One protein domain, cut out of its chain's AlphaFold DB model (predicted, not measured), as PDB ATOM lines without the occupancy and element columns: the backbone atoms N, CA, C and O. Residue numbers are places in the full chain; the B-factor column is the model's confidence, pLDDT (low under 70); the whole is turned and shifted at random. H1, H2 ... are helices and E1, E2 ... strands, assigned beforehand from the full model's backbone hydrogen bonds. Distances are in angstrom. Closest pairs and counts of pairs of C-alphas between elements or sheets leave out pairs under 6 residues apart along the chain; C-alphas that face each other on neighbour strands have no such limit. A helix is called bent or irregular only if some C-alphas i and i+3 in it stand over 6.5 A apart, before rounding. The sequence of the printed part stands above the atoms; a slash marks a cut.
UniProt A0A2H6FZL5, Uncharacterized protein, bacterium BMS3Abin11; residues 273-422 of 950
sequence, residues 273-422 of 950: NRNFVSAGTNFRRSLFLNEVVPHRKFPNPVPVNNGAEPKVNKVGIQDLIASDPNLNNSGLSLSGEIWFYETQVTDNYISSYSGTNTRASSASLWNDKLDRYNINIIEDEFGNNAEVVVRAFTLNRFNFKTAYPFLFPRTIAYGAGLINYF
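AT A GLANCE: This is residues 273 to 422 of the 950 residues of an uncharacterized protein of bacterium BMS3Abin11 (UniProt A0A2H6FZL5). A strongly twisted sheet of four strands makes the core of a loose, elongated model; the hairpin E4 and E5 reaches away at one end of the longest axis, the long helix H3 at the other, and H1 with H2 makes a small head beyond E1. H3 meets the sheet near its own first turns, and its residues 411 to 422 stick out. The printed part has 150 residues, with three named helices and six named strands in the order E1 H1 H2 E2 E3 E4 E5 E6 H3. The core sheet runs E1 E2 E3 E6 and the second E4 E5, both antiparallel; the class is mixed, helices and strands, with under half of the residues in named elements. The radius of gyration of the C-alphas is 18.3 A, and the spans are 66 by 40 by 28 A.

IN THESE COORDINATES: Start at C-alpha 312, (-46.554, -46.866, 46.520), where E1, residues 312 to 316, begins. Look next at E2, residues 337 to 345, 24.5 A long, then E3, residues 355 to 364, 24.6 A, and E6, residues 392 to 394. Between E1 and E2 you find H1, residues 317 to 322, and H2, residues 325 to 328. E4, residues 375 to 379, and E5, residues 385 to 389, are each 12.7 A long. Find C-alpha 397 at (-47.527, -30.994, 39.087); from there H3, residues 397 to 422, runs 35.5 A to C-alpha 422 at (-22.437, -11.073, 54.482).

HOW THE PARTS SIT: In the sheet, look first at the hairpin E2 and E3, antiparallel at 142 degrees, with N 343 and O 357 3.0 A apart. Edge strand E1 is antiparallel to E2, with N 313 and O 340 at 2.8 A. Edge strand E6 is antiparallel to E3, with N 364 and O 392 at 2.8 A. H3 only grazes this sheet, with residues 398 to 406; its closest C-alphas with E3 are those of Asn 399 and Arg 359, 5.0 A. It has a kink of 48 degrees near residue 404 and is only just irregular: C-alphas 402 and 405 are 6.7 A apart. H1 only grazes the sheet, with residues 317 to 320. H1 and H2 only just touch, with 3 pairs of C-alphas within 8 A, and only at the corner; the closest are those of Ile 321 and Leu 327, 5.2 A. In the hairpin E4 and E5, N 376 and O 388 are 2.9 A apart. E5 runs on into E6 across a break of 2 residues, at 11 degrees. Every O i to N i+4 pair is within hydrogen-bond range in H1, and 18 of 22 are in H3; H2 is too short for such a pair.

THE WHOLE: The C-alphas farthest apart are those of Phe 382 and Phe 422, 68.0 A. The printed part has no cut, and no link between named elements is long. Residues 273 to 311 hold no named element, though residues 284 to 285 pair with 292 to 293, antiparallel. The mean pLDDT of the printed part is 80.3; look for values under 70 at residues 286 to 290, 304 to 309, 328 to 331 and 366 to 391.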
ATOM      1  N   ASN A 273     -30.115 -32.435  46.444       96.00
ATOM      2  CA  ASN A 273     -29.580 -33.587  45.709       96.00
ATOM      3  C   ASN A 273     -29.938 -34.919  46.388       96.00
ATOM      4  O   ASN A 273     -30.363 -35.866  45.723       96.00
ATOM      5  N   ARG A 274     -29.809 -34.976  47.721       94.62
ATOM      6  CA  ARG A 274     -30.083 -36.178  48.517       94.62
ATOM      7  C   ARG A 274     -31.566 -36.542  48.556       94.62
ATOM      8  O   ARG A 274     -31.890 -37.724  48.598       94.62
ATOM      9  N   ASN A 275     -32.454 -35.553  48.582       96.31
ATOM     10  CA  ASN A 275     -33.855 -35.776  48.939       96.31
ATOM     11  C   ASN A 275     -34.819 -35.805  47.745       96.31
ATOM     12  O   ASN A 275     -35.910 -36.363  47.873       96.31
ATOM     13  N   PHE A 276     -34.438 -35.247  46.592       97.00
ATOM     14  CA  PHE A 276     -35.343 -35.086  45.452       97.00
ATOM     15  C   PHE A 276     -34.744 -35.635  44.161       97.00
ATOM     16  O   PHE A 276     -33.561 -35.465  43.871       97.00
ATOM     17  N   VAL A 277     -35.585 -36.305  43.375       94.00
ATOM     18  CA  VAL A 277     -35.269 -36.725  42.004       94.00
ATOM     19  C   VAL A 277     -35.528 -35.585  41.015       94.00
ATOM     20  O   VAL A 277     -36.313 -34.681  41.295       94.00
ATOM     21  N   SER A 278     -34.900 -35.649  39.841       90.56
ATOM     22  CA  SER A 278     -35.157 -34.743  38.714       90.56
ATOM     23  C   SER A 278     -35.698 -35.511  37.500       90.56
ATOM     24  O   SER A 278     -35.695 -36.745  37.499       90.56
ATOM     25  N   ALA A 279     -36.158 -34.803  36.463       82.31
ATOM     26  CA  ALA A 279     -36.752 -35.412  35.270       82.31
ATOM     27  C   ALA A 279     -35.791 -36.387  34.558       82.31
ATOM     28  O   ALA A 279     -36.148 -37.541  34.321       82.31
ATOM     29  N   GLY A 280     -34.555 -35.965  34.287       78.50
ATOM     30  CA  GLY A 280     -33.520 -36.767  33.632       78.50
ATOM     31  C   GLY A 280     -32.737 -37.697  34.558       78.50
ATOM     32  O   GLY A 280     -31.997 -38.556  34.078       78.50
ATOM     33  N   THR A 281     -32.898 -37.587  35.883       85.69
ATOM     34  CA  THR A 281     -32.165 -38.415  36.862       85.69
ATOM     35  C   THR A 281     -33.085 -39.089  37.887       85.69
ATOM     36  O   THR A 281     -32.778 -39.165  39.078       85.69
ATOM     37  N   ASN A 282     -34.222 -39.604  37.417       87.44
ATOM     38  CA  ASN A 282     -35.244 -40.272  38.229       87.44
ATOM     39  C   ASN A 282     -34.890 -41.741  38.568       87.44
ATOM     40  O   ASN A 282     -33.825 -42.254  38.205       87.44
ATOM     41  N   PHE A 283     -35.783 -42.432  39.281       86.88
ATOM     42  CA  PHE A 283     -35.675 -43.865  39.557       86.88
ATOM     43  C   PHE A 283     -35.628 -44.695  38.273       86.88
ATOM     44  O   PHE A 283     -36.065 -44.282  37.198       86.88
ATOM     45  N   ARG A 284     -35.109 -45.912  38.402       78.88
ATOM     46  CA  ARG A 284     -35.031 -46.903  37.328       78.88
ATOM     47  C   ARG A 284     -35.455 -48.264  37.858       78.88
ATOM     48  O   ARG A 284     -35.372 -48.513  39.057       78.88
ATOM     49  N   ARG A 285     -35.848 -49.172  36.970       74.25
ATOM     50  CA  ARG A 285     -36.004 -50.586  37.330       74.25
ATOM     51  C   ARG A 285     -34.690 -51.342  37.134       74.25
ATOM     52  O   ARG A 285     -33.946 -51.072  36.187       74.25
ATOM     53  N   SER A 286     -34.368 -52.241  38.059       66.31
ATOM     54  CA  SER A 286     -33.231 -53.157  37.943       66.31
ATOM     55  C   SER A 286     -33.522 -54.213  36.875       66.31
ATOM     56  O   SER A 286     -34.595 -54.809  36.882       66.31
ATOM     57  N   LEU A 287     -32.561 -54.455  35.974       57.59
ATOM     58  CA  LEU A 287     -32.702 -55.413  34.866       57.59
ATOM     59  C   LEU A 287     -32.834 -56.869  35.342       57.59
ATOM     60  O   LEU A 287     -33.395 -57.678  34.617       57.59
ATOM     61  N   PHE A 288     -32.335 -57.192  36.538       53.66
ATOM     62  CA  PHE A 288     -32.225 -58.575  37.021       53.66
ATOM     63  C   PHE A 288     -33.284 -58.971  38.057       53.66
ATOM     64  O   PHE A 288     -33.560 -60.152  38.207       53.66
ATOM     65  N   LEU A 289     -33.868 -58.005  38.779       58.44
ATOM     66  CA  LEU A 289     -34.781 -58.272  39.907       58.44
ATOM     67  C   LEU A 289     -36.122 -57.528  39.796       58.44
ATOM     68  O   LEU A 289     -36.952 -57.619  40.690       58.44
ATOM     69  N   ASN A 290     -36.341 -56.746  38.728       64.12
ATOM     70  CA  ASN A 290     -37.523 -55.885  38.543       64.12
ATOM     71  C   ASN A 290     -37.788 -54.878  39.696       64.12
ATOM     72  O   ASN A 290     -38.844 -54.247  39.758       64.12
ATOM     73  N   GLU A 291     -36.811 -54.689  40.584       74.94
ATOM     74  CA  GLU A 291     -36.856 -53.763  41.716       74.94
ATOM     75  C   GLU A 291     -36.734 -52.307  41.266       74.94
ATOM     76  O   GLU A 291     -36.013 -51.986  40.316       74.94
ATOM     77  N   VAL A 292     -37.398 -51.403  41.985       80.94
ATOM     78  CA  VAL A 292     -37.246 -49.959  41.782       80.94
ATOM     79  C   VAL A 292     -36.021 -49.482  42.551       80.94
ATOM     80  O   VAL A 292     -35.967 -49.583  43.772       80.94
ATOM     81  N   VAL A 293     -35.037 -48.950  41.832       81.00
ATOM     82  CA  VAL A 293     -33.737 -48.537  42.371       81.00
ATOM     83  C   VAL A 293     -33.419 -47.088  41.972       81.00
ATOM     84  O   VAL A 293     -33.938 -46.591  40.965       81.00
ATOM     85  N   PRO A 294     -32.559 -46.380  42.724       86.31
ATOM     86  CA  PRO A 294     -32.166 -45.013  42.394       86.31
ATOM     87  C   PRO A 294     -31.351 -44.915  41.092       86.31
ATOM     88  O   PRO A 294     -30.851 -45.906  40.531       86.31
ATOM     89  N   HIS A 295     -31.204 -43.683  40.599       85.25
ATOM     90  CA  HIS A 295     -30.386 -43.381  39.428       85.25
ATOM     91  C   HIS A 295     -28.919 -43.786  39.657       85.25
ATOM     92  O   HIS A 295     -28.374 -43.620  40.743       85.25
ATOM     93  N   ARG A 296     -28.225 -44.277  38.617       81.75
ATOM     94  CA  ARG A 296     -26.846 -44.800  38.757       81.75
ATOM     95  C   ARG A 296     -25.849 -43.761  39.280       81.75
ATOM     96  O   ARG A 296     -24.965 -44.108  40.052       81.75
ATOM     97  N   LYS A 297     -25.978 -42.505  38.844       84.31
ATOM     98  CA  LYS A 297     -25.091 -41.404  39.269       84.31
ATOM     99  C   LYS A 297     -25.531 -40.736  40.574       84.31
ATOM    100  O   LYS A 297     -24.720 -40.061  41.197       84.31
ATOM    101  N   PHE A 298     -26.785 -40.916  40.972       88.81
ATOM    102  CA  PHE A 298     -27.387 -40.222  42.107       88.81
ATOM    103  C   PHE A 298     -28.090 -41.265  42.978       88.81
ATOM    104  O   PHE A 298     -29.253 -41.587  42.722       88.81
ATOM    105  N   PRO A 299     -27.364 -41.848  43.951       88.44
ATOM    106  CA  PRO A 299     -27.836 -42.995  44.723       88.44
ATOM    107  C   PRO A 299     -28.967 -42.648  45.701       88.44
ATOM    108  O   PRO A 299     -29.600 -43.557  46.221       88.44
ATOM    109  N   ASN A 300     -29.239 -41.361  45.926       91.25
ATOM    110  CA  ASN A 300     -30.331 -40.869  46.758       91.25
ATOM    111  C   ASN A 300     -31.281 -39.958  45.940       91.25
ATOM    112  O   ASN A 300     -30.859 -39.398  44.920       91.25
ATOM    113  N   PRO A 301     -32.555 -39.807  46.349       92.81
ATOM    114  CA  PRO A 301     -33.212 -40.555  47.423       92.81
ATOM    115  C   PRO A 301     -33.433 -42.023  47.032       92.81
ATOM    116  O   PRO A 301     -33.486 -42.360  45.847       92.81
ATOM    117  N   VAL A 302     -33.559 -42.900  48.027       86.62
ATOM    118  CA  VAL A 302     -33.849 -44.322  47.802       86.62
ATOM    119  C   VAL A 302     -35.369 -44.532  47.873       86.62
ATOM    120  O   VAL A 302     -35.989 -44.103  48.844       86.62
ATOM    121  N   PRO A 303     -35.992 -45.183  46.876       77.62
ATOM    122  CA  PRO A 303     -37.425 -45.502  46.887       77.62
ATOM    123  C   PRO A 303     -37.786 -46.673  47.826       77.62
ATOM    124  O   PRO A 303     -38.960 -46.972  48.016       77.62
ATOM    125  N   VAL A 304     -36.779 -47.343  48.395       69.81
ATOM    126  CA  VAL A 304     -36.858 -48.517  49.273       69.81
ATOM    127  C   VAL A 304     -36.218 -48.167  50.617       69.81
ATOM    128  O   VAL A 304     -35.048 -47.792  50.658       69.81
ATOM    129  N   ASN A 305     -36.948 -48.335  51.720       56.09
ATOM    130  CA  ASN A 305     -36.374 -48.235  53.063       56.09
ATOM    131  C   ASN A 305     -35.985 -49.638  53.560       56.09
ATOM    132  O   ASN A 305     -36.850 -50.492  53.734       56.09
ATOM    133  N   ASN A 306     -34.692 -49.863  53.826       51.56
ATOM    134  CA  ASN A 306     -34.171 -50.996  54.609       51.56
ATOM    135  C   ASN A 306     -34.649 -52.404  54.181       51.56
ATOM    136  O   ASN A 306     -34.994 -53.221  55.030       51.56
ATOM    137  N   GLY A 307     -34.662 -52.704  52.877       52.06
ATOM    138  CA  GLY A 307     -34.998 -54.045  52.364       52.06
ATOM    139  C   GLY A 307     -36.496 -54.352  52.232       52.06
ATOM    140  O   GLY A 307     -36.846 -55.490  51.937       52.06
ATOM    141  N   ALA A 308     -37.377 -53.364  52.428       60.84
ATOM    142  CA  ALA A 308     -38.813 -53.479  52.160       60.84
ATOM    143  C   ALA A 308     -39.172 -53.122  50.702       60.84
ATOM    144  O   ALA A 308     -38.420 -52.433  50.016       60.84
ATOM    145  N   GLU A 309     -40.346 -53.535  50.218       67.12
ATOM    146  CA  GLU A 309     -40.846 -53.052  48.924       67.12
ATOM    147  C   GLU A 309     -41.043 -51.520  48.932       67.12
ATOM    148  O   GLU A 309     -41.358 -50.943  49.981       67.12
ATOM    149  N   PRO A 310     -40.883 -50.832  47.781       77.44
ATOM    150  CA  PRO A 310     -41.174 -49.408  47.683       77.44
ATOM    151  C   PRO A 310     -42.599 -49.101  48.139       77.44
ATOM    152  O   PRO A 310     -43.553 -49.738  47.689       77.44
ATOM    153  N   LYS A 311     -42.767 -48.079  48.978       84.00
ATOM    154  CA  LYS A 311     -44.105 -47.638  49.366       84.00
ATOM    155  C   LYS A 311     -44.737 -46.869  48.206       84.00
ATOM    156  O   LYS A 311     -44.250 -45.808  47.811       84.00
ATOM    157  N   VAL A 312     -45.816 -47.429  47.657       87.88
ATOM    158  CA  VAL A 312     -46.554 -46.866  46.520       87.88
ATOM    159  C   VAL A 312     -47.952 -46.454  46.961       87.88
ATOM    160  O   VAL A 312     -48.743 -47.287  47.400       87.88
ATOM    161  N   ASN A 313     -48.274 -45.177  46.787       89.62
ATOM    162  CA  ASN A 313     -49.601 -44.626  47.009       89.62
ATOM    163  C   ASN A 313     -50.367 -44.546  45.677       89.62
ATOM    164  O   ASN A 313     -49.980 -43.803  44.771       89.62
ATOM    165  N   LYS A 314     -51.442 -45.327  45.546       91.69
ATOM    166  CA  LYS A 314     -52.309 -45.341  44.360       91.69
ATOM    167  C   LYS A 314     -53.473 -44.388  44.594       91.69
ATOM    168  O   LYS A 314     -54.221 -44.565  45.549       91.69
ATOM    169  N   VAL A 315     -53.617 -43.385  43.735       92.00
ATOM    170  CA  VAL A 315     -54.646 -42.348  43.882       92.00
ATOM    171  C   VAL A 315     -55.499 -42.290  42.622       92.00
ATOM    172  O   VAL A 315     -54.956 -42.239  41.514       92.00
ATOM    173  N   GLY A 316     -56.823 -42.274  42.787       91.44
ATOM    174  CA  GLY A 316     -57.760 -42.101  41.682       91.44
ATOM    175  C   GLY A 316     -57.574 -40.744  41.006       91.44
ATOM    176  O   GLY A 316     -57.459 -39.712  41.666       91.44
ATOM    177  N   ILE A 317     -57.555 -40.717  39.671       88.62
ATOM    178  CA  ILE A 317     -57.403 -39.467  38.906       88.62
ATOM    179  C   ILE A 317     -58.527 -38.475  39.239       88.62
ATOM    180  O   ILE A 317     -58.274 -37.277  39.334       88.62
ATOM    181  N   GLN A 318     -59.742 -38.969  39.485       87.12
ATOM    182  CA  GLN A 318     -60.886 -38.135  39.862       87.12
ATOM    183  C   GLN A 318     -60.680 -37.445  41.221       87.12
ATOM    184  O   GLN A 318     -60.985 -36.262  41.348       87.12
ATOM    185  N   ASP A 319     -60.047 -38.113  42.191       87.81
ATOM    186  CA  ASP A 319     -59.707 -37.510  43.488       87.81
ATOM    187  C   ASP A 319     -58.627 -36.424  43.342       87.81
ATOM    188  O   ASP A 319     -58.644 -35.391  44.019       87.81
ATOM    189  N   LEU A 320     -57.678 -36.623  42.422       86.75
ATOM    190  CA  LEU A 320     -56.647 -35.630  42.103       86.75
ATOM    191  C   LEU A 320     -57.222 -34.397  41.394       86.75
ATOM    192  O   LEU A 320     -56.777 -33.284  41.663       86.75
ATOM    193  N   ILE A 321     -58.207 -34.585  40.512       83.56
ATOM    194  CA  ILE A 321     -58.923 -33.488  39.844       83.56
ATOM    195  C   ILE A 321     -59.757 -32.710  40.865       83.56
ATOM    196  O   ILE A 321     -59.682 -31.483  40.897       83.56
ATOM    197  N   ALA A 322     -60.489 -33.411  41.735       82.56
ATOM    198  CA  ALA A 322     -61.319 -32.790  42.766       82.56
ATOM    199  C   ALA A 322     -60.495 -31.986  43.791       82.56
ATOM    200  O   ALA A 322     -60.961 -30.968  44.299       82.56
ATOM    201  N   SER A 323     -59.265 -32.423  44.084       81.38
ATOM    202  CA  SER A 323     -58.363 -31.756  45.037       81.38
ATOM    203  C   SER A 323     -57.520 -30.621  44.441       81.38
ATOM    204  O   SER A 323     -56.860 -29.905  45.198       81.38
ATOM    205  N   ASP A 324     -57.536 -30.413  43.120       76.69
ATOM    206  CA  ASP A 324     -56.841 -29.305  42.457       76.69
ATOM    207  C   ASP A 324     -57.858 -28.313  41.857       76.69
ATOM    208  O   ASP A 324     -58.457 -28.599  40.816       76.69
ATOM    209  N   PRO A 325     -58.039 -27.117  42.455       72.81
ATOM    210  CA  PRO A 325     -58.999 -26.117  41.976       72.81
ATOM    211  C   PRO A 325     -58.828 -25.748  40.496       72.81
ATOM    212  O   PRO A 325     -59.805 -25.435  39.818       72.81
ATOM    213  N   ASN A 326     -57.599 -25.841  39.973       71.38
ATOM    214  CA  ASN A 326     -57.285 -25.536  38.576       71.38
ATOM    215  C   ASN A 326     -57.714 -26.647  37.598       71.38
ATOM    216  O   ASN A 326     -57.800 -26.405  36.397       71.38
ATOM    217  N   LEU A 327     -57.956 -27.869  38.085       74.00
ATOM    218  CA  LEU A 327     -58.403 -29.011  37.283       74.00
ATOM    219  C   LEU A 327     -59.900 -29.276  37.438       74.00
ATOM    220  O   LEU A 327     -60.525 -29.749  36.490       74.00
ATOM    221  N   ASN A 328     -60.491 -28.925  38.578       67.56
ATOM    222  CA  ASN A 328     -61.896 -29.203  38.877       67.56
ATOM    223  C   ASN A 328     -62.880 -28.599  37.845       67.56
ATOM    224  O   ASN A 328     -63.933 -29.166  37.576       67.56
ATOM    225  N   ASN A 329     -62.501 -27.499  37.182       65.00
ATOM    226  CA  ASN A 329     -63.325 -26.822  36.169       65.00
ATOM    227  C   ASN A 329     -62.971 -27.183  34.712       65.00
ATOM    228  O   ASN A 329     -63.499 -26.577  33.783       65.00
ATOM    229  N   SER A 330     -62.059 -28.132  34.484       65.19
ATOM    230  CA  SER A 330     -61.486 -28.380  33.149       65.19
ATOM    231  C   SER A 330     -62.227 -29.422  32.296       65.19
ATOM    232  O   SER A 330     -61.813 -29.686  31.171       65.19
ATOM    233  N   GLY A 331     -63.324 -30.012  32.795       68.25
ATOM    234  CA  GLY A 331     -64.153 -30.966  32.036       68.25
ATOM    235  C   GLY A 331     -63.433 -32.258  31.619       68.25
ATOM    236  O   GLY A 331     -63.879 -32.953  30.708       68.25
ATOM    237  N   LEU A 332     -62.302 -32.581  32.258       73.19
ATOM    238  CA  LEU A 332     -61.478 -33.746  31.936       73.19
ATOM    239  C   LEU A 332     -62.155 -35.051  32.392       73.19
ATOM    240  O   LEU A 332     -62.211 -35.350  33.581       73.19
ATOM    241  N   SER A 333     -62.587 -35.883  31.441       73.88
ATOM    242  CA  SER A 333     -63.151 -37.222  31.696       73.88
ATOM    243  C   SER A 333     -62.068 -38.316  31.780       73.88
ATOM    244  O   SER A 333     -62.194 -39.382  31.175       73.88
ATOM    245  N   LEU A 334     -60.966 -38.051  32.488       80.50
ATOM    246  CA  LEU A 334     -59.864 -39.009  32.648       80.50
ATOM    247  C   LEU A 334     -60.137 -39.970  33.813       80.50
ATOM    248  O   LEU A 334     -60.256 -39.543  34.957       80.50
ATOM    249  N   SER A 335     -60.189 -41.275  33.555       82.12
ATOM    250  CA  SER A 335     -60.357 -42.315  34.582       82.12
ATOM    251  C   SER A 335     -59.094 -43.159  34.749       82.12
ATOM    252  O   SER A 335     -58.366 -43.380  33.784       82.12
ATOM    253  N   GLY A 336     -58.859 -43.676  35.954       86.94
ATOM    254  CA  GLY A 336     -57.710 -44.528  36.271       86.94
ATOM    255  C   GLY A 336     -57.021 -44.112  37.565       86.94
ATOM    256  O   GLY A 336     -57.538 -43.288  38.322       86.94
ATOM    257  N   GLU A 337     -55.839 -44.673  37.801       89.38
ATOM    258  CA  GLU A 337     -55.022 -44.406  38.986       89.38
ATOM    259  C   GLU A 337     -53.650 -43.857  38.596       89.38
ATOM    260  O   GLU A 337     -53.037 -44.318  37.630       89.38
ATOM    261  N   ILE A 338     -53.121 -42.939  39.405       88.81
ATOM    262  CA  ILE A 338     -51.706 -42.557  39.384       88.81
ATOM    263  C   ILE A 338     -51.011 -43.220  40.568       88.81
ATOM    264  O   ILE A 338     -51.526 -43.230  41.685       88.81
ATOM    265  N   TRP A 339     -49.842 -43.806  40.312       90.69
ATOM    266  CA  TRP A 339     -49.052 -44.520  41.312       90.69
ATOM    267  C   TRP A 339     -47.868 -43.649  41.725       90.69
ATOM    268  O   TRP A 339     -46.916 -43.479  40.956       90.69
ATOM    269  N   PHE A 340     -47.938 -43.093  42.929       92.56
ATOM    270  CA  PHE A 340     -46.904 -42.245  43.508       92.56
ATOM    271  C   PHE A 340     -45.953 -43.060  44.376       92.56
ATOM    272  O   PHE A 340     -46.386 -43.815  45.240       92.56
ATOM    273  N   TYR A 341     -44.655 -42.887  44.158       92.38
ATOM    274  CA  TYR A 341     -43.609 -43.484  44.978       92.38
ATOM    275  C   TYR A 341     -43.226 -42.515  46.087       92.38
ATOM    276  O   TYR A 341     -42.958 -41.340  45.818       92.38
ATOM    277  N   GLU A 342     -43.200 -43.017  47.317       92.50
ATOM    278  CA  GLU A 342     -42.821 -42.236  48.489       92.50
ATOM    279  C   GLU A 342     -41.309 -42.312  48.741       92.50
ATOM    280  O   GLU A 342     -40.685 -43.352  48.531       92.50
ATOM    281  N   THR A 343     -40.716 -41.224  49.234       92.75
ATOM    282  CA  THR A 343     -39.342 -41.221  49.764       92.75
ATOM    283  C   THR A 343     -39.262 -40.498  51.096       92.75
ATOM    284  O   THR A 343     -40.105 -39.662  51.432       92.75
ATOM    285  N   GLN A 344     -38.212 -40.796  51.859       92.69
ATOM    286  CA  GLN A 344     -37.863 -40.011  53.033       92.69
ATOM    287  C   GLN A 344     -37.085 -38.756  52.619       92.69
ATOM    288  O   GLN A 344     -36.106 -38.841  51.878       92.69
ATOM    289  N   VAL A 345     -37.514 -37.602  53.126       95.38
ATOM    290  CA  VAL A 345     -36.764 -36.345  53.114       95.38
ATOM    291  C   VAL A 345     -36.051 -36.219  54.455       95.38
ATOM    292  O   VAL A 345     -36.691 -36.240  55.509       95.38
ATOM    293  N   THR A 346     -34.730 -36.085  54.407       94.62
ATOM    294  CA  THR A 346     -33.868 -35.945  55.580       94.62
ATOM    295  C   THR A 346     -33.190 -34.580  55.584       94.62
ATOM    296  O   THR A 346     -32.327 -34.268  54.747       94.62
ATOM    297  N   ASP A 347     -33.568 -33.783  56.574       95.12
ATOM    298  CA  ASP A 347     -32.963 -32.505  56.907       95.12
ATOM    299  C   ASP A 347     -31.847 -32.708  57.947       95.12
ATOM    300  O   ASP A 347     -32.100 -32.873  59.139       95.12
ATOM    301  N   ASN A 348     -30.592 -32.688  57.484       92.81
ATOM    302  CA  ASN A 348     -29.412 -32.840  58.347       92.81
ATOM    303  C   ASN A 348     -29.065 -31.567  59.141       92.81
ATOM    304  O   ASN A 348     -28.141 -31.591  59.958       92.81
ATOM    305  N   TYR A 349     -29.742 -30.445  58.874       92.25
ATOM    306  CA  TYR A 349     -29.596 -29.238  59.680       92.25
ATOM    307  C   TYR A 349     -30.550 -29.297  60.873       92.25
ATOM    308  O   TYR A 349     -30.101 -29.186  62.013       92.25
ATOM    309  N   ILE A 350     -31.840 -29.547  60.623       90.31
ATOM    310  CA  ILE A 350     -32.859 -29.660  61.672       90.31
ATOM    311  C   ILE A 350     -33.740 -30.877  61.422       90.31
ATOM    312  O   ILE A 350     -34.636 -30.870  60.579       90.31
ATOM    313  N   SER A 351     -33.539 -31.914  62.231       91.56
ATOM    314  CA  SER A 351     -34.219 -33.200  62.066       91.56
ATOM    315  C   SER A 351     -35.749 -33.109  62.118       91.56
ATOM    316  O   SER A 351     -36.405 -33.879  61.423       91.56
ATOM    317  N   SER A 352     -36.332 -32.153  62.856       92.31
ATOM    318  CA  SER A 352     -37.791 -31.962  62.930       92.31
ATOM    319  C   SER A 352     -38.436 -31.469  61.628       92.31
ATOM    320  O   SER A 352     -39.657 -31.500  61.521       92.31
ATOM    321  N   TYR A 353     -37.639 -31.020  60.653       93.25
ATOM    322  CA  TYR A 353     -38.094 -30.675  59.299       93.25
ATOM    323  C   TYR A 353     -37.896 -31.828  58.299       93.25
ATOM    324  O   TYR A 353     -38.193 -31.692  57.112       93.25
ATOM    325  N   SER A 354     -37.427 -32.987  58.773       95.44
ATOM    326  CA  SER A 354     -37.472 -34.235  58.007       95.44
ATOM    327  C   SER A 354     -38.908 -34.752  57.927       95.44
ATOM    328  O   SER A 354     -39.706 -34.569  58.843       95.44
ATOM    329  N   GLY A 355     -39.246 -35.447  56.846       94.06
ATOM    330  CA  GLY A 355     -40.598 -35.955  56.639       94.06
ATOM    331  C   GLY A 355     -40.697 -36.861  55.424       94.06
ATOM    332  O   GLY A 355     -39.717 -37.103  54.728       94.06
ATOM    333  N   THR A 356     -41.887 -37.382  55.158       93.25
ATOM    334  CA  THR A 356     -42.113 -38.231  53.986       93.25
ATOM    335  C   THR A 356     -42.581 -37.383  52.811       93.25
ATOM    336  O   THR A 356     -43.607 -36.706  52.894       93.25
ATOM    337  N   ASN A 357     -41.869 -37.455  51.688       94.69
ATOM    338  CA  ASN A 357     -42.392 -36.993  50.412       94.69
ATOM    339  C   ASN A 357     -43.277 -38.101  49.836       94.69
ATOM    340  O   ASN A 357     -42.789 -39.062  49.244       94.69
ATOM    341  N   THR A 358     -44.590 -37.971  50.021       93.31
ATOM    342  CA  THR A 358     -45.575 -38.986  49.615       93.31
ATOM    343  C   THR A 358     -45.772 -39.084  48.100       93.31
ATOM    344  O   THR A 358     -46.481 -39.968  47.618       93.31
ATOM    345  N   ARG A 359     -45.175 -38.164  47.332       94.12
ATOM    346  CA  ARG A 359     -45.271 -38.096  45.871       94.12
ATOM    347  C   ARG A 359     -43.914 -37.756  45.261       94.12
ATOM    348  O   ARG A 359     -43.826 -36.886  44.400       94.12
ATOM    349  N   ALA A 360     -42.855 -38.443  45.675       94.19
ATOM    350  CA  ALA A 360     -41.498 -38.172  45.204       94.19
ATOM    351  C   ALA A 360     -41.315 -38.441  43.702       94.19
ATOM    352  O   ALA A 360     -40.601 -37.708  43.025       94.19
ATOM    353  N   SER A 361     -41.984 -39.466  43.168       93.06
ATOM    354  CA  SER A 361     -41.995 -39.780  41.735       93.06
ATOM    355  C   SER A 361     -43.311 -40.440  41.329       93.06
ATOM    356  O   SER A 361     -44.019 -40.980  42.178       93.06
ATOM    357  N   SER A 362     -43.661 -40.398  40.044       91.06
ATOM    358  CA  SER A 362     -44.872 -41.027  39.506       91.06
ATOM    359  C   SER A 362     -44.507 -42.134  38.522       91.06
ATOM    360  O   SER A 362     -43.732 -41.901  37.591       91.06
ATOM    361  N   ALA A 363     -45.090 -43.325  38.676       86.25
ATOM    362  CA  ALA A 363     -44.973 -44.352  37.645       86.25
ATOM    363  C   ALA A 363     -45.833 -44.002  36.428       86.25
ATOM    364  O   ALA A 363     -46.998 -43.627  36.552       86.25
ATOM    365  N   SER A 364     -45.255 -44.189  35.248       77.50
ATOM    366  CA  SER A 364     -45.867 -43.930  33.952       77.50
ATOM    367  C   SER A 364     -45.586 -45.087  32.995       77.50
ATOM    368  O   SER A 364     -44.596 -45.802  33.134       77.50
ATOM    369  N   LEU A 365     -46.464 -45.295  32.017       71.62
ATOM    370  CA  LEU A 365     -46.226 -46.250  30.924       71.62
ATOM    371  C   LEU A 365     -45.241 -45.701  29.887       71.62
ATOM    372  O   LEU A 365     -44.553 -46.466  29.216       71.62
ATOM    373  N   TRP A 366     -45.165 -44.378  29.804       66.38
ATOM    374  CA  TRP A 366     -44.332 -43.637  28.873       66.38
ATOM    375  C   TRP A 366     -43.389 -42.731  29.649       66.38
ATOM    376  O   TRP A 366     -43.728 -42.242  30.730       66.38
ATOM    377  N   ASN A 367     -42.211 -42.471  29.108       61.31
ATOM    378  CA  ASN A 367     -41.434 -41.335  29.583       61.31
ATOM    379  C   ASN A 367     -42.090 -40.000  29.173       61.31
ATOM    380  O   ASN A 367     -43.081 -39.958  28.444       61.31
ATOM    381  N   ASP A 368     -41.540 -38.904  29.686       56.69
ATOM    382  CA  ASP A 368     -42.029 -37.529  29.522       56.69
ATOM    383  C   ASP A 368     -42.166 -37.075  28.059       56.69
ATOM    384  O   ASP A 368     -42.979 -36.203  27.761       56.69
ATOM    385  N   LYS A 369     -41.414 -37.691  27.143       55.94
ATOM    386  CA  LYS A 369     -41.421 -37.383  25.706       55.94
ATOM    387  C   LYS A 369     -42.248 -38.356  24.861       55.94
ATOM    388  O   LYS A 369     -42.283 -38.205  23.643       55.94
ATOM    389  N   LEU A 370     -42.914 -39.335  25.487       60.84
ATOM    390  CA  LEU A 370     -43.658 -40.414  24.819       60.84
ATOM    391  C   LEU A 370     -42.825 -41.212  23.790       60.84
ATOM    392  O   LEU A 370     -43.381 -41.957  22.989       60.84
ATOM    393  N   ASP A 371     -41.498 -41.074  23.799       50.81
ATOM    394  CA  ASP A 371     -40.573 -41.683  22.835       50.81
ATOM    395  C   ASP A 371     -40.189 -43.113  23.226       50.81
ATOM    396  O   ASP A 371     -39.668 -43.856  22.394       50.81
ATOM    397  N   ARG A 372     -40.444 -43.530  24.474       52.91
ATOM    398  CA  ARG A 372     -40.188 -44.902  24.928       52.91
ATOM    399  C   ARG A 372     -41.392 -45.520  25.631       52.91
ATOM    400  O   ARG A 372     -41.725 -45.148  26.756       52.91
ATOM    401  N   TYR A 373     -41.970 -46.530  24.976       56.09
ATOM    402  CA  TYR A 373     -42.800 -47.563  25.596       56.09
ATOM    403  C   TYR A 373     -41.867 -48.663  26.102       56.09
ATOM    404  O   TYR A 373     -41.274 -49.389  25.305       56.09
ATOM    405  N   ASN A 374     -41.648 -48.757  27.412       57.03
ATOM    406  CA  ASN A 374     -40.684 -49.720  27.943       57.03
ATOM    407  C   ASN A 374     -41.329 -51.110  28.065       57.03
ATOM    408  O   ASN A 374     -41.874 -51.460  29.111       57.03
ATOM    409  N   ILE A 375     -41.244 -51.909  27.002       55.00
ATOM    410  CA  ILE A 375     -41.370 -53.368  27.076       55.00
ATOM    411  C   ILE A 375     -39.957 -53.941  27.199       55.00
ATOM    412  O   ILE A 375     -39.125 -53.736  26.315       55.00
ATOM    413  N   ASN A 376     -39.686 -54.671  28.278       54.97
ATOM    414  CA  ASN A 376     -38.559 -55.594  28.314       54.97
ATOM    415  C   ASN A 376     -39.053 -56.969  27.878       54.97
ATOM    416  O   ASN A 376     -40.092 -57.423  28.349       54.97
ATOM    417  N   ILE A 377     -38.287 -57.645  27.030       53.00
ATOM    418  CA  ILE A 377     -38.490 -59.066  26.768       53.00
ATOM    419  C   ILE A 377     -37.703 -59.822  27.838       53.00
ATOM    420  O   ILE A 377     -36.483 -59.673  27.919       53.00
ATOM    421  N   ILE A 378     -38.398 -60.575  28.686       54.81
ATOM    422  CA  ILE A 378     -37.777 -61.514  29.623       54.81
ATOM    423  C   ILE A 378     -38.142 -62.937  29.206       54.81
ATOM    424  O   ILE A 378     -39.265 -63.169  28.771       54.81
ATOM    425  N   GLU A 379     -37.214 -63.885  29.324       45.84
ATOM    426  CA  GLU A 379     -37.574 -65.305  29.259       45.84
ATOM    427  C   GLU A 379     -38.389 -65.653  30.510       45.84
ATOM    428  O   GLU A 379     -37.947 -65.404  31.636       45.84
ATOM    429  N   ASP A 380     -39.596 -66.178  30.314       56.56
ATOM    430  CA  ASP A 380     -40.395 -66.757  31.387       56.56
ATOM    431  C   ASP A 380     -39.783 -68.080  31.888       56.56
ATOM    432  O   ASP A 380     -38.789 -68.588  31.365       56.56
ATOM    433  N   GLU A 381     -40.385 -68.666  32.923       46.44
ATOM    434  CA  GLU A 381     -39.946 -69.936  33.520       46.44
ATOM    435  C   GLU A 381     -40.011 -71.148  32.563       46.44
ATOM    436  O   GLU A 381     -39.533 -72.230  32.904       46.44
ATOM    437  N   PHE A 382     -40.549 -70.965  31.352       57.69
ATOM    438  CA  PHE A 382     -40.636 -71.961  30.286       57.69
ATOM    439  C   PHE A 382     -39.728 -71.639  29.084       57.69
ATOM    440  O   PHE A 382     -39.772 -72.361  28.087       57.69
ATOM    441  N   GLY A 383     -38.894 -70.594  29.170       48.84
ATOM    442  CA  GLY A 383     -37.993 -70.173  28.093       48.84
ATOM    443  C   GLY A 383     -38.695 -69.439  26.946       48.84
ATOM    444  O   GLY A 383     -38.154 -69.360  25.843       48.84
ATOM    445  N   ASN A 384     -39.907 -68.914  27.164       55.31
ATOM    446  CA  ASN A 384     -40.580 -68.069  26.182       55.31
ATOM    447  C   ASN A 384     -40.308 -66.595  26.467       55.31
ATOM    448  O   ASN A 384     -40.374 -66.131  27.602       55.31
ATOM    449  N   ASN A 385     -40.080 -65.833  25.405       49.75
ATOM    450  CA  ASN A 385     -39.983 -64.382  25.462       49.75
ATOM    451  C   ASN A 385     -41.339 -63.769  25.860       49.75
ATOM    452  O   ASN A 385     -42.244 -63.665  25.033       49.75
ATOM    453  N   ALA A 386     -41.469 -63.344  27.114       50.28
ATOM    454  CA  ALA A 386     -42.602 -62.592  27.628       50.28
ATOM    455  C   ALA A 386     -42.309 -61.086  27.581       50.28
ATOM    456  O   ALA A 386     -41.311 -60.598  28.118       50.28
ATOM    457  N   GLU A 387     -43.208 -60.329  26.955       50.94
ATOM    458  CA  GLU A 387     -43.188 -58.869  26.981       50.94
ATOM    459  C   GLU A 387     -43.653 -58.363  28.354       50.94
ATOM    460  O   GLU A 387     -44.834 -58.429  28.698       50.94
ATOM    461  N   VAL A 388     -42.732 -57.832  29.156       53.94
ATOM    462  CA  VAL A 388     -43.045 -57.190  30.434       53.94
ATOM    463  C   VAL A 388     -42.987 -55.680  30.293       53.94
ATOM    464  O   VAL A 388     -41.945 -55.094  30.000       53.94
ATOM    465  N   VAL A 389     -44.118 -55.034  30.576       52.88
ATOM    466  CA  VAL A 389     -44.221 -53.574  30.637       52.88
ATOM    467  C   VAL A 389     -43.497 -53.059  31.885       52.88
ATOM    468  O   VAL A 389     -43.961 -53.190  33.020       52.88
ATOM    469  N   VAL A 390     -42.350 -52.427  31.671       56.44
ATOM    470  CA  VAL A 390     -41.513 -51.803  32.695       56.44
ATOM    471  C   VAL A 390     -41.901 -50.330  32.784       56.44
ATOM    472  O   VAL A 390     -41.451 -49.503  31.996       56.44
ATOM    473  N   ARG A 391     -42.751 -49.982  33.762       55.59
ATOM    474  CA  ARG A 391     -43.187 -48.589  33.979       55.59
ATOM    475  C   ARG A 391     -41.976 -47.648  34.114       55.59
ATOM    476  O   ARG A 391     -41.091 -47.897  34.935       55.59
ATOM    477  N   ALA A 392     -41.962 -46.578  33.319       70.62
ATOM    478  CA  ALA A 392     -41.048 -45.450  33.444       70.62
ATOM    479  C   ALA A 392     -41.403 -44.592  34.673       70.62
ATOM    480  O   ALA A 392     -42.495 -44.700  35.232       70.62
ATOM    481  N   PHE A 393     -40.485 -43.718  35.085       83.69
ATOM    482  CA  PHE A 393     -40.705 -42.758  36.166       83.69
ATOM    483  C   PHE A 393     -40.720 -41.342  35.607       83.69
ATOM    484  O   PHE A 393     -39.836 -40.963  34.843       83.69
ATOM    485  N   THR A 394     -41.731 -40.567  35.983       85.50
ATOM    486  CA  THR A 394     -41.949 -39.199  35.501       85.50
ATOM    487  C   THR A 394     -42.299 -38.282  36.666       85.50
ATOM    488  O   THR A 394     -42.673 -38.747  37.747       85.50
ATOM    489  N   LEU A 395     -42.170 -36.975  36.444       88.62
ATOM    490  CA  LEU A 395     -42.583 -35.953  37.396       88.62
ATOM    491  C   LEU A 395     -43.679 -35.083  36.787       88.62
ATOM    492  O   LEU A 395     -43.641 -34.732  35.611       88.62
ATOM    493  N   ASN A 396     -44.663 -34.737  37.606       86.88
ATOM    494  CA  ASN A 396     -45.784 -33.891  37.241       86.88
ATOM    495  C   ASN A 396     -46.093 -32.891  38.369       86.88
ATOM    496  O   ASN A 396     -45.469 -32.896  39.431       86.88
ATOM    497  N   ARG A 397     -47.114 -32.055  38.154       88.31
ATOM    498  CA  ARG A 397     -47.527 -30.994  39.087       88.31
ATOM    499  C   ARG A 397     -47.776 -31.469  40.522       88.31
ATOM    500  O   ARG A 397     -47.563 -30.708  41.461       88.31
ATOM    501  N   PHE A 398     -48.235 -32.709  40.700       91.12
ATOM    502  CA  PHE A 398     -48.515 -33.265  42.020       91.12
ATOM    503  C   PHE A 398     -47.227 -33.621  42.756       91.12
ATOM    504  O   PHE A 398     -47.165 -33.424  43.965       91.12
ATOM    505  N   ASN A 399     -46.198 -34.086  42.037       93.69
ATOM    506  CA  ASN A 399     -44.876 -34.315  42.618       93.69
ATOM    507  C   ASN A 399     -44.265 -32.987  43.093       93.69
ATOM    508  O   ASN A 399     -43.773 -32.893  44.215       93.69
ATOM    509  N   PHE A 400     -44.370 -31.938  42.271       93.00
ATOM    510  CA  PHE A 400     -43.821 -30.612  42.577       93.00
ATOM    511  C   PHE A 400     -44.489 -29.988  43.806       93.00
ATOM    512  O   PHE A 400     -43.808 -29.622  44.761       93.00
ATOM    513  N   LYS A 401     -45.831 -29.974  43.832       91.56
ATOM    514  CA  LYS A 401     -46.631 -29.473  44.963       91.56
ATOM    515  C   LYS A 401     -46.267 -30.144  46.294       91.56
ATOM    516  O   LYS A 401     -46.279 -29.473  47.319       91.56
ATOM    517  N   THR A 402     -45.936 -31.437  46.293       93.62
ATOM    518  CA  THR A 402     -45.522 -32.158  47.511       93.62
ATOM    519  C   THR A 402     -44.064 -31.885  47.905       93.62
ATOM    520  O   THR A 402     -43.732 -31.992  49.082       93.62
ATOM    521  N   ALA A 403     -43.196 -31.488  46.968       95.56
ATOM    522  CA  ALA A 403     -41.811 -31.109  47.260       95.56
ATOM    523  C   ALA A 403     -41.678 -29.680  47.826       95.56
ATOM    524  O   ALA A 403     -40.836 -29.432  48.689       95.56
ATOM    525  N   TYR A 404     -42.525 -28.749  47.381       94.31
ATOM    526  CA  TYR A 404     -42.466 -27.325  47.741       94.31
ATOM    527  C   TYR A 404     -42.398 -27.007  49.244       94.31
ATOM    528  O   TYR A 404     -41.576 -26.159  49.601       94.31
ATOM    529  N   PRO A 405     -43.161 -27.669  50.142       93.94
ATOM    530  CA  PRO A 405     -43.077 -27.410  51.581       93.94
ATOM    531  C   PRO A 405     -41.700 -27.701  52.195       93.94
ATOM    532  O   PRO A 405     -41.383 -27.156  53.246       93.94
ATOM    533  N   PHE A 406     -40.879 -28.537  51.551       95.69
ATOM    534  CA  PHE A 406     -39.516 -28.837  51.994       95.69
ATOM    535  C   PHE A 406     -38.470 -27.907  51.366       95.69
ATOM    536  O   PHE A 406     -37.450 -27.623  51.990       95.69
ATOM    537  N   LEU A 407     -38.701 -27.463  50.126       96.06
ATOM    538  CA  LEU A 407     -37.736 -26.676  49.358       96.06
ATOM    539  C   LEU A 407     -37.835 -25.184  49.693       96.06
ATOM    540  O   LEU A 407     -36.881 -24.626  50.222       96.06
ATOM    541  N   PHE A 408     -38.986 -24.542  49.463       95.62
ATOM    542  CA  PHE A 408     -39.091 -23.077  49.535       95.62
ATOM    543  C   PHE A 408     -38.770 -22.473  50.902       95.62
ATOM    544  O   PHE A 408     -37.999 -21.508  50.935       95.62
ATOM    545  N   PRO A 409     -39.288 -23.007  52.032       95.88
ATOM    546  CA  PRO A 409     -38.937 -22.459  53.333       95.88
ATOM    547  C   PRO A 409     -37.434 -22.501  53.606       95.88
ATOM    548  O   PRO A 409     -36.868 -21.530  54.108       95.88
ATOM    549  N   ARG A 410     -36.782 -23.598  53.204       96.38
ATOM    550  CA  ARG A 410     -35.339 -23.772  53.349       96.38
ATOM    551  C   ARG A 410     -34.572 -22.818  52.436       96.38
ATOM    552  O   ARG A 410     -33.678 -22.139  52.919       96.38
ATOM    553  N   THR A 411     -34.935 -22.703  51.159       96.31
ATOM    554  CA  THR A 411     -34.265 -21.805  50.203       96.31
ATOM    555  C   THR A 411     -34.248 -20.359  50.683       96.31
ATOM    556  O   THR A 411     -33.196 -19.723  50.686       96.31
ATOM    557  N   ILE A 412     -35.399 -19.852  51.137       97.69
ATOM    558  CA  ILE A 412     -35.529 -18.476  51.633       97.69
ATOM    559  C   ILE A 412     -34.697 -18.291  52.907       97.69
ATOM    560  O   ILE A 412     -33.980 -17.298  53.033       97.69
ATOM    561  N   ALA A 413     -34.726 -19.258  53.832       97.44
ATOM    562  CA  ALA A 413     -33.912 -19.205  55.045       97.44
ATOM    563  C   ALA A 413     -32.401 -19.262  54.753       97.44
ATOM    564  O   ALA A 413     -31.629 -18.570  55.417       97.44
ATOM    565  N   TYR A 414     -31.973 -20.037  53.753       98.00
ATOM    566  CA  TYR A 414     -30.570 -20.135  53.336       98.00
ATOM    567  C   TYR A 414     -30.092 -18.867  52.635       98.00
ATOM    568  O   TYR A 414     -29.029 -18.358  52.984       98.00
ATOM    569  N   GLY A 415     -30.890 -18.294  51.730       98.25
ATOM    570  CA  GLY A 415     -30.582 -16.997  51.125       98.25
ATOM    571  C   GLY A 415     -30.518 -15.880  52.176       98.25
ATOM    572  O   GLY A 415     -29.580 -15.084  52.189       98.25
ATOM    573  N   ALA A 416     -31.462 -15.861  53.124       98.44
ATOM    574  CA  ALA A 416     -31.487 -14.867  54.193       98.44
ATOM    575  C   ALA A 416     -30.302 -15.058  55.145       98.44
ATOM    576  O   ALA A 416     -29.700 -14.085  55.596       98.44
ATOM    577  N   GLY A 417     -29.938 -16.310  55.430       97.81
ATOM    578  CA  GLY A 417     -28.746 -16.668  56.187       97.81
ATOM    579  C   GLY A 417     -27.459 -16.198  55.509       97.81
ATOM    580  O   GLY A 417     -26.604 -15.646  56.196       97.81
ATOM    581  N   LEU A 418     -27.348 -16.325  54.184       98.31
ATOM    582  CA  LEU A 418     -26.190 -15.844  53.427       98.31
ATOM    583  C   LEU A 418     -26.079 -14.312  53.465       98.31
ATOM    584  O   LEU A 418     -24.994 -13.786  53.701       98.31
ATOM    585  N   ILE A 419     -27.198 -13.588  53.344       98.62
ATOM    586  CA  ILE A 419     -27.237 -12.129  53.564       98.62
ATOM    587  C   ILE A 419     -26.813 -11.787  55.003       98.62
ATOM    588  O   ILE A 419     -26.011 -10.879  55.227       98.62
ATOM    589  N   ASN A 420     -27.312 -12.521  56.002       97.88
ATOM    590  CA  ASN A 420     -26.929 -12.306  57.401       97.88
ATOM    591  C   ASN A 420     -25.432 -12.556  57.623       97.88
ATOM    592  O   ASN A 420     -24.808 -11.825  58.392       97.88
ATOM    593  N   TYR A 421     -24.863 -13.552  56.940       97.44
ATOM    594  CA  TYR A 421     -23.438 -13.862  56.954       97.44
ATOM    595  C   TYR A 421     -22.600 -12.791  56.233       97.44
ATOM    596  O   TYR A 421     -21.531 -12.419  56.716       97.44
ATOM    597  N   PHE A 422     -23.081 -12.224  55.123       98.06
ATOM    598  CA  PHE A 422     -22.437 -11.073  54.482       98.06
ATOM    599  C   PHE A 422     -22.294  -9.906  55.470       98.06
ATOM    600  O   PHE A 422     -21.204  -9.375  55.665       98.06
TER     601      PHE A 422